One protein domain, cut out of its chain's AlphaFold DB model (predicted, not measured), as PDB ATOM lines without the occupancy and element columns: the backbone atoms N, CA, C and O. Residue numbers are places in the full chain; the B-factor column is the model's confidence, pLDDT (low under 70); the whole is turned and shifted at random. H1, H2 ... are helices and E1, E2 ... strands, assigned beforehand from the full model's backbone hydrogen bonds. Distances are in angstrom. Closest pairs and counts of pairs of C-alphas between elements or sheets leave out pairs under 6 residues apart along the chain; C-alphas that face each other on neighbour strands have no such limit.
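This is residues 73 to 161 of the 161 residues of an uncharacterized protein of Parcubacteria group bacterium GW2011_GWA2_56_7 (UniProt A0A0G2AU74). With little regular structure, the model is mostly wide, open loops of chain, with a small antiparallel two-strand hairpin, E1 and E2, at one edge of the body, and a tail, residues 146 to 161, that sticks out and holds the short helix H1. The printed part has 89 residues, in the order E1, E2, H1; its class is mixed, with 14 residues in named elements. It is extended, with a radius of gyration of the C-alphas of 18.7 A, and spans 60 by 40 by 21 A.

E1, residues 94 to 96, and E2, residues 99 to 101, form a hairpin with a tight link, antiparallel at 134 degrees. N 94 and O 101 are 2.9 A apart, within hydrogen-bond range. H1, residues 150 to 157, is apart from E1; every O i to N i+4 pair in it is within hydrogen-bond range.

E1 begins at C-alpha 94 (11.920, -4.573, -37.448). H1, 10.8 A long, ends at C-alpha 157 (-11.939, -42.600, -31.599).

The C-alphas farthest apart, of Lys 131 and Phe 161, are 60.7 A apart. The printed part has no cut. The link E2 to H1 is long, 48 residues. pLDDT is under 70 in 37 residues, among them 79 to 90.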
ATOM      1  N   SER A  73      -8.762   1.000 -46.971       60.88
ATOM      2  CA  SER A  73      -8.140   2.290 -46.695       60.88
ATOM      3  C   SER A  73      -8.359   2.675 -45.231       60.88
ATOM      4  O   SER A  73      -9.207   2.118 -44.538       60.88
ATOM      5  N   TRP A  74      -7.609   3.667 -44.750       60.06
ATOM      6  CA  TRP A  74      -7.701   4.155 -43.368       60.06
ATOM      7  C   TRP A  74      -9.086   4.710 -42.987       60.06
ATOM      8  O   TRP A  74      -9.395   4.811 -41.806       60.06
ATOM      9  N   ASN A  75      -9.910   5.072 -43.973       65.81
ATOM     10  CA  ASN A  75     -11.265   5.598 -43.804       65.81
ATOM     11  C   ASN A  75     -12.365   4.613 -44.232       65.81
ATOM     12  O   ASN A  75     -13.498   5.040 -44.440       65.81
ATOM     13  N   THR A  76     -12.038   3.336 -44.441       68.62
ATOM     14  CA  THR A  76     -13.028   2.324 -44.824       68.62
ATOM     15  C   THR A  76     -13.947   1.986 -43.649       68.62
ATOM     16  O   THR A  76     -13.458   1.717 -42.550       68.62
ATOM     17  N   ASP A  77     -15.260   1.945 -43.888       69.44
ATOM     18  CA  ASP A  77     -16.241   1.482 -42.906       69.44
ATOM     19  C   ASP A  77     -16.235  -0.056 -42.850       69.44
ATOM     20  O   ASP A  77     -16.796  -0.770 -43.683       69.44
ATOM     21  N   LEU A  78     -15.515  -0.589 -41.862       70.56
ATOM     22  CA  LEU A  78     -15.316  -2.029 -41.711       70.56
ATOM     23  C   LEU A  78     -16.630  -2.774 -41.424       70.56
ATOM     24  O   LEU A  78     -16.792  -3.914 -41.867       70.56
ATOM     25  N   GLU A  79     -17.573  -2.136 -40.721       64.75
ATOM     26  CA  GLU A  79     -18.871  -2.734 -40.403       64.75
ATOM     27  C   GLU A  79     -19.742  -2.835 -41.659       64.75
ATOM     28  O   GLU A  79     -20.328  -3.888 -41.921       64.75
ATOM     29  N   ALA A  80     -19.767  -1.781 -42.483       65.31
ATOM     30  CA  ALA A  80     -20.497  -1.772 -43.750       65.31
ATOM     31  C   ALA A  80     -19.973  -2.819 -44.752       65.31
ATOM     32  O   ALA A  80     -20.754  -3.389 -45.517       65.31
ATOM     33  N   LEU A  81     -18.672  -3.131 -44.713       64.31
ATOM     34  CA  LEU A  81     -18.060  -4.189 -45.524       64.31
ATOM     35  C   LEU A  81     -18.270  -5.613 -44.990       64.31
ATOM     36  O   LEU A  81     -17.800  -6.570 -45.611       64.31
ATOM     37  N   GLY A  82     -18.953  -5.781 -43.854       59.12
ATOM     38  CA  GLY A  82     -19.154  -7.090 -43.235       59.12
ATOM     39  C   GLY A  82     -17.859  -7.709 -42.704       59.12
ATOM     40  O   GLY A  82     -17.759  -8.932 -42.588       59.12
ATOM     41  N   ILE A  83     -16.853  -6.885 -42.395       64.12
ATOM     42  CA  ILE A  83     -15.608  -7.337 -41.776       64.12
ATOM     43  C   ILE A  83     -15.882  -7.506 -40.285       64.12
ATOM     44  O   ILE A  83     -15.943  -6.548 -39.524       64.12
ATOM     45  N   THR A  84     -16.066  -8.754 -39.870       60.34
ATOM     46  CA  THR A  84     -16.508  -9.099 -38.511       60.34
ATOM     47  C   THR A  84     -15.368  -9.285 -37.515       60.34
ATOM     48  O   THR A  84     -15.623  -9.420 -36.320       60.34
ATOM     49  N   ALA A  85     -14.114  -9.303 -37.978       57.88
ATOM     50  CA  ALA A  85     -12.956  -9.459 -37.110       57.88
ATOM     51  C   ALA A  85     -11.693  -8.821 -37.702       57.88
ATOM     52  O   ALA A  85     -11.316  -9.087 -38.844       57.88
ATOM     53  N   VAL A  86     -10.991  -8.047 -36.874       63.75
ATOM     54  CA  VAL A  86      -9.590  -7.672 -37.092       63.75
ATOM     55  C   VAL A  86      -8.752  -8.589 -36.214       63.75
ATOM     56  O   VAL A  86      -8.691  -8.426 -35.000       63.75
ATOM     57  N   ILE A  87      -8.138  -9.596 -36.829       62.12
ATOM     58  CA  ILE A  87      -7.449 -10.673 -36.103       62.12
ATOM     59  C   ILE A  87      -6.031 -10.299 -35.651       62.12
ATOM     60  O   ILE A  87      -5.383 -11.072 -34.953       62.12
ATOM     61  N   ALA A  88      -5.539  -9.129 -36.065       66.31
ATOM     62  CA  ALA A  88      -4.170  -8.689 -35.857       66.31
ATOM     63  C   ALA A  88      -4.066  -7.158 -35.911       66.31
ATOM     64  O   ALA A  88      -4.581  -6.527 -36.833       66.31
ATOM     65  N   THR A  89      -3.363  -6.563 -34.945       66.69
ATOM     66  CA  THR A  89      -3.010  -5.133 -34.979       66.69
ATOM     67  C   THR A  89      -1.722  -4.944 -35.778       66.69
ATOM     68  O   THR A  89      -0.849  -5.811 -35.766       66.69
ATOM     69  N   TYR A  90      -1.592  -3.814 -36.477       68.88
ATOM     70  CA  TYR A  90      -0.351  -3.469 -37.163       68.88
ATOM     71  C   TYR A  90       0.794  -3.304 -36.158       68.88
ATOM     72  O   TYR A  90       0.723  -2.468 -35.257       68.88
ATOM     73  N   THR A  91       1.866  -4.062 -36.368       71.00
ATOM     74  CA  THR A  91       3.137  -3.894 -35.663       71.00
ATOM     75  C   THR A  91       4.155  -3.342 -36.659       71.00
ATOM     76  O   THR A  91       4.361  -3.973 -37.702       71.00
ATOM     77  N   PRO A  92       4.798  -2.192 -36.380       74.88
ATOM     78  CA  PRO A  92       5.869  -1.677 -37.225       74.88
ATOM     79  C   PRO A  92       6.964  -2.737 -37.445       74.88
ATOM     80  O   PRO A  92       7.343  -3.415 -36.485       74.88
ATOM     81  N   PRO A  93       7.474  -2.908 -38.678       81.62
ATOM     82  CA  PRO A  93       8.477  -3.926 -38.965       81.62
ATOM     83  C   PRO A  93       9.821  -3.597 -38.303       81.62
ATOM     84  O   PRO A  93      10.238  -2.439 -38.241       81.62
ATOM     85  N   GLY A  94      10.516  -4.638 -37.845       83.75
ATOM     86  CA  GLY A  94      11.920  -4.573 -37.448       83.75
ATOM     87  C   GLY A  94      12.856  -4.714 -38.652       83.75
ATOM     88  O   GLY A  94      12.413  -4.920 -39.782       83.75
ATOM     89  N   ARG A  95      14.168  -4.620 -38.412       86.25
ATOM     90  CA  ARG A  95      15.203  -4.929 -39.412       86.25
ATOM     91  C   ARG A  95      15.893  -6.244 -39.074       86.25
ATOM     92  O   ARG A  95      16.379  -6.398 -37.957       86.25
ATOM     93  N   GLU A  96      16.010  -7.126 -40.060       87.94
ATOM     94  CA  GLU A  96      16.874  -8.306 -40.018       87.94
ATOM     95  C   GLU A  96      17.791  -8.282 -41.246       87.94
ATOM     96  O   GLU A  96      17.360  -8.516 -42.375       87.94
ATOM     97  N   GLY A  97      19.065  -7.931 -41.037       87.25
ATOM     98  CA  GLY A  97      19.991  -7.654 -42.138       87.25
ATOM     99  C   GLY A  97      19.492  -6.495 -43.007       87.25
ATOM    100  O   GLY A  97      19.200  -5.414 -42.489       87.25
ATOM    101  N   ASP A  98      19.365  -6.746 -44.310       85.44
ATOM    102  CA  ASP A  98      18.849  -5.779 -45.287       85.44
ATOM    103  C   ASP A  98      17.318  -5.837 -45.452       85.44
ATOM    104  O   ASP A  98      16.739  -5.020 -46.171       85.44
ATOM    105  N   ALA A  99      16.640  -6.776 -44.783       81.81
ATOM    106  CA  ALA A  99      15.198  -6.961 -44.888       81.81
ATOM    107  C   ALA A  99      14.435  -6.243 -43.765       81.81
ATOM    108  O   ALA A  99      14.856  -6.206 -42.603       81.81
ATOM    109  N   LEU A 100      13.262  -5.707 -44.110       82.25
ATOM    110  CA  LEU A 100      12.249  -5.311 -43.135       82.25
ATOM    111  C   LEU A 100      11.371  -6.521 -42.820       82.25
ATOM    112  O   LEU A 100      10.775  -7.105 -43.724       82.25
ATOM    113  N   VAL A 101      11.274  -6.876 -41.541       84.56
ATOM    114  CA  VAL A 101      10.538  -8.055 -41.076       84.56
ATOM    115  C   VAL A 101       9.403  -7.615 -40.164       84.56
ATOM    116  O   VAL A 101       9.617  -7.034 -39.100       84.56
ATOM    117  N   GLY A 102       8.172  -7.885 -40.595       82.94
ATOM    118  CA  GLY A 102       6.976  -7.734 -39.775       82.94
ATOM    119  C   GLY A 102       6.568  -9.082 -39.193       82.94
ATOM    120  O   GLY A 102       6.407 -10.047 -39.936       82.94
ATOM    121  N   MET A 103       6.367  -9.144 -37.877       82.31
ATOM    122  CA  MET A 103       5.798 -10.315 -37.213       82.31
ATOM    123  C   MET A 103       4.476  -9.935 -36.564       82.31
ATOM    124  O   MET A 103       4.385  -8.946 -35.836       82.31
ATOM    125  N   VAL A 104       3.452 -10.742 -36.824       79.69
ATOM    126  CA  VAL A 104       2.119 -10.518 -36.282       79.69
ATOM    127  C   VAL A 104       1.517 -11.828 -35.796       79.69
ATOM    128  O   VAL A 104       1.553 -12.841 -36.493       79.69
ATOM    129  N   GLY A 105       1.003 -11.809 -34.569       78.19
ATOM    130  CA  GLY A 105       0.214 -12.902 -34.015       78.19
ATOM    131  C   GLY A 105      -1.261 -12.671 -34.316       78.19
ATOM    132  O   GLY A 105      -1.735 -11.540 -34.231       78.19
ATOM    133  N   PHE A 106      -1.978 -13.736 -34.657       75.69
ATOM    134  CA  PHE A 106      -3.423 -13.700 -34.838       75.69
ATOM    135  C   PHE A 106      -4.066 -14.951 -34.246       75.69
ATOM    136  O   PHE A 106      -3.464 -16.029 -34.254       75.69
ATOM    137  N   ASP A 107      -5.286 -14.807 -33.730       76.12
ATOM    138  CA  ASP A 107      -6.088 -15.955 -33.320       76.12
ATOM    139  C   ASP A 107      -6.767 -16.567 -34.552       76.12
ATOM    140  O   ASP A 107      -7.306 -15.872 -35.413       76.12
ATOM    141  N   THR A 108      -6.712 -17.892 -34.644       75.00
ATOM    142  CA  THR A 108      -7.380 -18.653 -35.705       75.00
ATOM    143  C   THR A 108      -8.816 -19.014 -35.332       75.00
ATOM    144  O   THR A 108      -9.588 -19.421 -36.204       75.00
ATOM    145  N   MET A 109      -9.200 -18.871 -34.058       71.94
ATOM    146  CA  MET A 109     -10.570 -19.084 -33.609       71.94
ATOM    147  C   MET A 109     -11.500 -18.063 -34.266       71.94
ATOM    148  O   MET A 109     -11.342 -16.857 -34.117       71.94
ATOM    149  N   GLY A 110     -12.476 -18.563 -35.024       66.50
ATOM    150  CA  GLY A 110     -13.429 -17.727 -35.756       66.50
ATOM    151  C   GLY A 110     -12.942 -17.236 -37.124       66.50
ATOM    152  O   GLY A 110     -13.738 -16.646 -37.846       66.50
ATOM    153  N   ALA A 111     -11.697 -17.521 -37.529       70.81
ATOM    154  CA  ALA A 111     -11.206 -17.185 -38.866       70.81
ATOM    155  C   ALA A 111     -11.729 -18.204 -39.904       70.81
ATOM    156  O   ALA A 111     -11.294 -19.366 -39.890       70.81
ATOM    157  N   PRO A 112     -12.643 -17.814 -40.817       67.12
ATOM    158  CA  PRO A 112     -13.208 -18.738 -41.790       67.12
ATOM    159  C   PRO A 112     -12.128 -19.231 -42.755       67.12
ATOM    160  O   PRO A 112     -11.285 -18.470 -43.234       67.12
ATOM    161  N   LYS A 113     -12.170 -20.529 -43.060       69.94
ATOM    162  CA  LYS A 113     -11.339 -21.133 -44.103       69.94
ATOM    163  C   LYS A 113     -12.127 -21.217 -45.396       69.94
ATOM    164  O   LYS A 113     -13.298 -21.591 -45.396       69.94
ATOM    165  N   VAL A 114     -11.457 -20.940 -46.505       66.94
ATOM    166  CA  VAL A 114     -12.009 -21.137 -47.844       66.94
ATOM    167  C   VAL A 114     -11.201 -22.240 -48.509       66.94
ATOM    168  O   VAL A 114     -10.023 -22.046 -48.789       66.94
ATOM    169  N   ARG A 115     -11.833 -23.395 -48.767       71.50
ATOM    170  CA  ARG A 115     -11.167 -24.587 -49.337       71.50
ATOM    171  C   ARG A 115      -9.914 -24.988 -48.541       71.50
ATOM    172  O   ARG A 115      -8.837 -25.130 -49.107       71.50
ATOM    173  N   ASP A 116     -10.057 -25.073 -47.221       74.25
ATOM    174  CA  ASP A 116      -8.982 -25.393 -46.267       74.25
ATOM    175  C   ASP A 116      -7.792 -24.416 -46.216       74.25
ATOM    176  O   ASP A 116      -6.851 -24.639 -45.454       74.25
ATOM    177  N   ALA A 117      -7.859 -23.288 -46.928       71.31
ATOM    178  CA  ALA A 117      -6.854 -22.234 -46.892       71.31
ATOM    179  C   ALA A 117      -7.358 -20.992 -46.141       71.31
ATOM    180  O   ALA A 117      -8.537 -20.625 -46.218       71.31
ATOM    181  N   TRP A 118      -6.442 -20.311 -45.447       73.19
ATOM    182  CA  TRP A 118      -6.660 -18.935 -45.005       73.19
ATOM    183  C   TRP A 118      -6.203 -17.972 -46.092       73.19
ATOM    184  O   TRP A 118      -5.144 -18.147 -46.692       73.19
ATOM    185  N   LYS A 119      -7.005 -16.936 -46.315       70.06
ATOM    186  CA  LYS A 119      -6.625 -15.784 -47.128       70.06
ATOM    187  C   LYS A 119      -6.291 -14.631 -46.190       70.06
ATOM    188  O   LYS A 119      -7.018 -14.403 -45.229       70.06
ATOM    189  N   PHE A 120      -5.221 -13.904 -46.483       68.94
ATOM    190  CA  PHE A 120      -4.820 -12.713 -45.737       68.94
ATOM    191  C   PHE A 120      -4.575 -11.545 -46.696       68.94
ATOM    192  O   PHE A 120      -4.199 -11.751 -47.849       68.94
ATOM    193  N   VAL A 121      -4.793 -10.322 -46.208       68.88
ATOM    194  CA  VAL A 121      -4.401  -9.077 -46.887       68.88
ATOM    195  C   VAL A 121      -3.300  -8.440 -46.081       68.88
ATOM    196  O   VAL A 121      -3.443  -8.244 -44.877       68.88
ATOM    197  N   LEU A 122      -2.229  -8.059 -46.765       69.06
ATOM    198  CA  LEU A 122      -1.239  -7.159 -46.210       69.06
ATOM    199  C   LEU A 122      -1.624  -5.726 -46.594       69.06
ATOM    200  O   LEU A 122      -1.666  -5.394 -47.779       69.06
ATOM    201  N   SER A 123      -1.916  -4.883 -45.604       65.81
ATOM    202  CA  SER A 123      -2.097  -3.451 -45.845       65.81
ATOM    203  C   SER A 123      -0.745  -2.746 -45.761       65.81
ATOM    204  O   SER A 123      -0.038  -2.862 -44.761       65.81
ATOM    205  N   LEU A 124      -0.383  -2.036 -46.831       70.38
ATOM    206  CA  LEU A 124       0.867  -1.286 -46.969       70.38
ATOM    207  C   LEU A 124       0.531   0.204 -47.154       70.38
ATOM    208  O   LEU A 124       0.513   0.698 -48.286       70.38
ATOM    209  N   PRO A 125       0.187   0.923 -46.070       64.12
ATOM    210  CA  PRO A 125      -0.180   2.334 -46.156       64.12
ATOM    211  C   PRO A 125       0.987   3.171 -46.706       64.12
ATOM    212  O   PRO A 125       2.144   2.922 -46.383       64.12
ATOM    213  N   GLY A 126       0.686   4.148 -47.566       64.31
ATOM    214  CA  GLY A 126       1.690   5.055 -48.143       64.31
ATOM    215  C   GLY A 126       2.556   4.467 -49.269       64.31
ATOM    216  O   GLY A 126       3.364   5.188 -49.848       64.31
ATOM    217  N   ILE A 127       2.381   3.195 -49.656       69.31
ATOM    218  CA  ILE A 127       3.222   2.565 -50.695       69.31
ATOM    219  C   ILE A 127       3.203   3.330 -52.032       69.31
ATOM    220  O   ILE A 127       4.234   3.502 -52.681       69.31
ATOM    221  N   TYR A 128       2.037   3.856 -52.417       65.38
ATOM    222  CA  TYR A 128       1.877   4.629 -53.648       65.38
ATOM    223  C   TYR A 128       2.489   6.035 -53.557       65.38
ATOM    224  O   TYR A 128       2.923   6.576 -54.574       65.38
ATOM    225  N   GLU A 129       2.570   6.612 -52.357       69.38
ATOM    226  CA  GLU A 129       3.155   7.939 -52.115       69.38
ATOM    227  C   GLU A 129       4.679   7.900 -52.258       69.38
ATOM    228  O   GLU A 129       5.289   8.837 -52.773       69.38
ATOM    229  N   HIS A 130       5.293   6.772 -51.896       62.88
ATOM    230  CA  HIS A 130       6.737   6.582 -51.978       62.88
ATOM    231  C   HIS A 130       7.246   6.158 -53.364       62.88
ATOM    232  O   HIS A 130       8.458   6.048 -53.541       62.88
ATOM    233  N   LYS A 131       6.359   5.921 -54.350       57.34
ATOM    234  CA  LYS A 131       6.692   5.395 -55.699       57.34
ATOM    235  C   LYS A 131       7.600   4.149 -55.690       57.34
ATOM    236  O   LYS A 131       8.189   3.804 -56.712       57.34
ATOM    237  N   GLY A 132       7.722   3.485 -54.544       62.06
ATOM    238  CA  GLY A 132       8.557   2.313 -54.345       62.06
ATOM    239  C   GLY A 132       7.748   1.047 -54.587       62.06
ATOM    240  O   GLY A 132       6.587   0.957 -54.191       62.06
ATOM    241  N   GLY A 133       8.360   0.064 -55.241       64.38
ATOM    242  CA  GLY A 133       7.868  -1.309 -55.201       64.38
ATOM    243  C   GLY A 133       8.234  -1.942 -53.862       64.38
ATOM    244  O   GLY A 133       9.290  -1.646 -53.307       64.38
ATOM    245  N   ILE A 134       7.370  -2.811 -53.347       72.19
ATOM    246  CA  ILE A 134       7.725  -3.709 -52.248       72.19
ATOM    247  C   ILE A 134       7.906  -5.094 -52.853       72.19
ATOM    248  O   ILE A 134       6.989  -5.628 -53.475       72.19
ATOM    249  N   GLU A 135       9.101  -5.651 -52.686       76.75
ATOM    250  CA  GLU A 135       9.392  -7.039 -53.019       76.75
ATOM    251  C   GLU A 135       9.139  -7.899 -51.778       76.75
ATOM    252  O   GLU A 135       9.761  -7.709 -50.731       76.75
ATOM    253  N   LEU A 136       8.177  -8.816 -51.877       77.38
ATOM    254  CA  LEU A 136       7.893  -9.777 -50.818       77.38
ATOM    255  C   LEU A 136       8.863 -10.952 -50.951       77.38
ATOM    256  O   LEU A 136       8.688 -11.802 -51.819       77.38
ATOM    257  N   VAL A 137       9.873 -10.989 -50.084       83.75
ATOM    258  CA  VAL A 137      10.924 -12.017 -50.126       83.75
ATOM    259  C   VAL A 137      10.423 -13.366 -49.598       83.75
ATOM    260  O   VAL A 137      10.613 -14.395 -50.238       83.75
ATOM    261  N   GLU A 138       9.761 -13.380 -48.438       82.94
ATOM    262  CA  GLU A 138       9.257 -14.604 -47.806       82.94
ATOM    263  C   GLU A 138       7.974 -14.311 -47.019       82.94
ATOM    264  O   GLU A 138       7.777 -13.224 -46.476       82.94
ATOM    265  N   THR A 139       7.092 -15.305 -46.925       81.25
ATOM    266  CA  THR A 139       6.017 -15.331 -45.929       81.25
ATOM    267  C   THR A 139       6.082 -16.642 -45.168       81.25
ATOM    268  O   THR A 139       6.033 -17.716 -45.769       81.25
ATOM    269  N   ARG A 140       6.156 -16.560 -43.838       83.44
ATOM    270  CA  ARG A 140       6.198 -17.725 -42.953       83.44
ATOM    271  C   ARG A 140       5.016 -17.696 -41.997       83.44
ATOM    272  O   ARG A 140       4.829 -16.729 -41.268       83.44
ATOM    273  N   ALA A 141       4.245 -18.779 -41.981       81.75
ATOM    274  CA  ALA A 141       3.166 -18.981 -41.025       81.75
ATOM    275  C   ALA A 141       3.573 -20.059 -40.016       81.75
ATOM    276  O   ALA A 141       3.878 -21.188 -40.398       81.75
ATOM    277  N   ILE A 142       3.562 -19.712 -38.728       83.81
ATOM    278  CA  ILE A 142       3.817 -20.650 -37.633       83.81
ATOM    279  C   ILE A 142       2.499 -20.852 -36.893       83.81
ATOM    280  O   ILE A 142       1.955 -19.919 -36.308       83.81
ATOM    281  N   LEU A 143       1.963 -22.071 -36.954       82.06
ATOM    282  CA  LEU A 143       0.685 -22.411 -36.338       82.06
ATOM    283  C   LEU A 143       0.918 -23.164 -35.037       82.06
ATOM    284  O   LEU A 143       1.534 -24.229 -35.021       82.06
ATOM    285  N   HIS A 144       0.365 -22.630 -33.954       82.12
ATOM    286  CA  HIS A 144       0.375 -23.278 -32.654       82.12
ATOM    287  C   HIS A 144      -0.981 -23.934 -32.407       82.12
ATOM    288  O   HIS A 144      -2.029 -23.308 -32.543       82.12
ATOM    289  N   ARG A 145      -0.962 -25.214 -32.035       79.88
ATOM    290  CA  ARG A 145      -2.143 -25.934 -31.558       79.88
ATOM    291  C   ARG A 145      -1.983 -26.190 -30.065       79.88
ATOM    292  O   ARG A 145      -0.890 -26.542 -29.624       79.88
ATOM    293  N   ALA A 146      -3.070 -26.058 -29.306       78.06
ATOM    294  CA  ALA A 146      -3.089 -26.476 -27.910       78.06
ATOM    295  C   ALA A 146      -2.654 -27.955 -27.776       78.06
ATOM    296  O   ALA A 146      -2.951 -28.760 -28.672       78.06
ATOM    297  N   PRO A 147      -1.966 -28.332 -26.681       83.00
ATOM    298  CA  PRO A 147      -1.624 -29.723 -26.414       83.00
ATOM    299  C   PRO A 147      -2.860 -30.612 -26.553       83.00
ATOM    300  O   PRO A 147      -3.930 -30.281 -26.047       83.00
ATOM    301  N   THR A 148      -2.727 -31.732 -27.267       82.25
ATOM    302  CA  THR A 148      -3.850 -32.667 -27.411       82.25
ATOM    303  C   THR A 148      -4.093 -33.330 -26.064       82.25
ATOM    304  O   THR A 148      -3.194 -33.971 -25.523       82.25
ATOM    305  N   THR A 149      -5.297 -33.176 -25.522       86.50
ATOM    306  CA  THR A 149      -5.672 -33.843 -24.274       86.50
ATOM    307  C   THR A 149      -6.159 -35.267 -24.553       86.50
ATOM    308  O   THR A 149      -6.598 -35.586 -25.661       86.50
ATOM    309  N   TRP A 150      -6.134 -36.136 -23.539       80.50
ATOM    310  CA  TRP A 150      -6.715 -37.484 -23.634       80.50
ATOM    311  C   TRP A 150      -8.199 -37.469 -24.031       80.50
ATOM    312  O   TRP A 150      -8.658 -38.354 -24.750       80.50
ATOM    313  N   ILE A 151      -8.932 -36.426 -23.632       83.12
ATOM    314  CA  ILE A 151     -10.343 -36.223 -23.980       83.12
ATOM    315  C   ILE A 151     -10.511 -35.981 -25.487       83.12
ATOM    316  O   ILE A 151     -11.418 -36.542 -26.102       83.12
ATOM    317  N   ASP A 152      -9.628 -35.194 -26.108       78.56
ATOM    318  CA  ASP A 152      -9.674 -34.925 -27.554       78.56
ATOM    319  C   ASP A 152      -9.380 -36.176 -28.384       78.56
ATOM    320  O   ASP A 152      -9.939 -36.368 -29.464       78.56
ATOM    321  N   LEU A 153      -8.495 -37.033 -27.872       78.69
ATOM    322  CA  LEU A 153      -8.140 -38.309 -28.484       78.69
ATOM    323  C   LEU A 153      -9.321 -39.282 -28.437       78.69
ATOM    324  O   LEU A 153      -9.652 -39.907 -29.444       78.69
ATOM    325  N   TRP A 154     -10.010 -39.348 -27.296       78.44
ATOM    326  CA  TRP A 154     -11.159 -40.230 -27.124       78.44
ATOM    327  C   TRP A 154     -12.358 -39.806 -27.987       78.44
ATOM    328  O   TRP A 154     -12.974 -40.652 -28.631       78.44
ATOM    329  N   LYS A 155     -12.618 -38.495 -28.108       79.12
ATOM    330  CA  LYS A 155     -13.652 -37.930 -29.001       79.12
ATOM    331  C   LYS A 155     -13.421 -38.222 -30.487       79.12
ATOM    332  O   LYS A 155     -14.373 -38.234 -31.255       79.12
ATOM    333  N   LYS A 156     -12.171 -38.431 -30.910       77.31
ATOM    334  CA  LYS A 156     -11.843 -38.820 -32.292       77.31
ATOM    335  C   LYS A 156     -12.009 -40.318 -32.550       77.31
ATOM    336  O   LYS A 156     -12.200 -40.707 -33.695       77.31
ATOM    337  N   LEU A 157     -11.885 -41.139 -31.507       76.69
ATOM    338  CA  LEU A 157     -11.939 -42.600 -31.599       76.69
ATOM    339  C   LEU A 157     -13.350 -43.160 -31.404       76.69
ATOM    340  O   LEU A 157     -13.642 -44.242 -31.905       76.69
ATOM    341  N   VAL A 158     -14.222 -42.440 -30.698       70.69
ATOM    342  CA  VAL A 158     -15.628 -42.812 -30.539       70.69
ATOM    343  C   VAL A 158     -16.463 -41.915 -31.453       70.69
ATOM    344  O   VAL A 158     -16.660 -40.746 -31.118       70.69
ATOM    345  N   PRO A 159     -16.947 -42.411 -32.608       55.19
ATOM    346  CA  PRO A 159     -17.951 -41.685 -33.365       55.19
ATOM    347  C   PRO A 159     -19.193 -41.584 -32.480       55.19
ATOM    348  O   PRO A 159     -19.731 -42.592 -32.023       55.19
ATOM    349  N   ILE A 160     -19.602 -40.356 -32.181       57.66
ATOM    350  CA  ILE A 160     -20.893 -40.102 -31.554       57.66
ATOM    351  C   ILE A 160     -21.933 -40.455 -32.627       57.66
ATOM    352  O   ILE A 160     -21.997 -39.773 -33.650       57.66
ATOM    353  N   PHE A 161     -22.635 -41.573 -32.429       44.62
ATOM    354  CA  PHE A 161     -23.848 -41.928 -33.173       44.62
ATOM    355  C   PHE A 161     -25.005 -41.011 -32.772       44.62
ATOM    356  O   PHE A 161     -25.070 -40.646 -31.575       44.62
TER     357      PHE A 161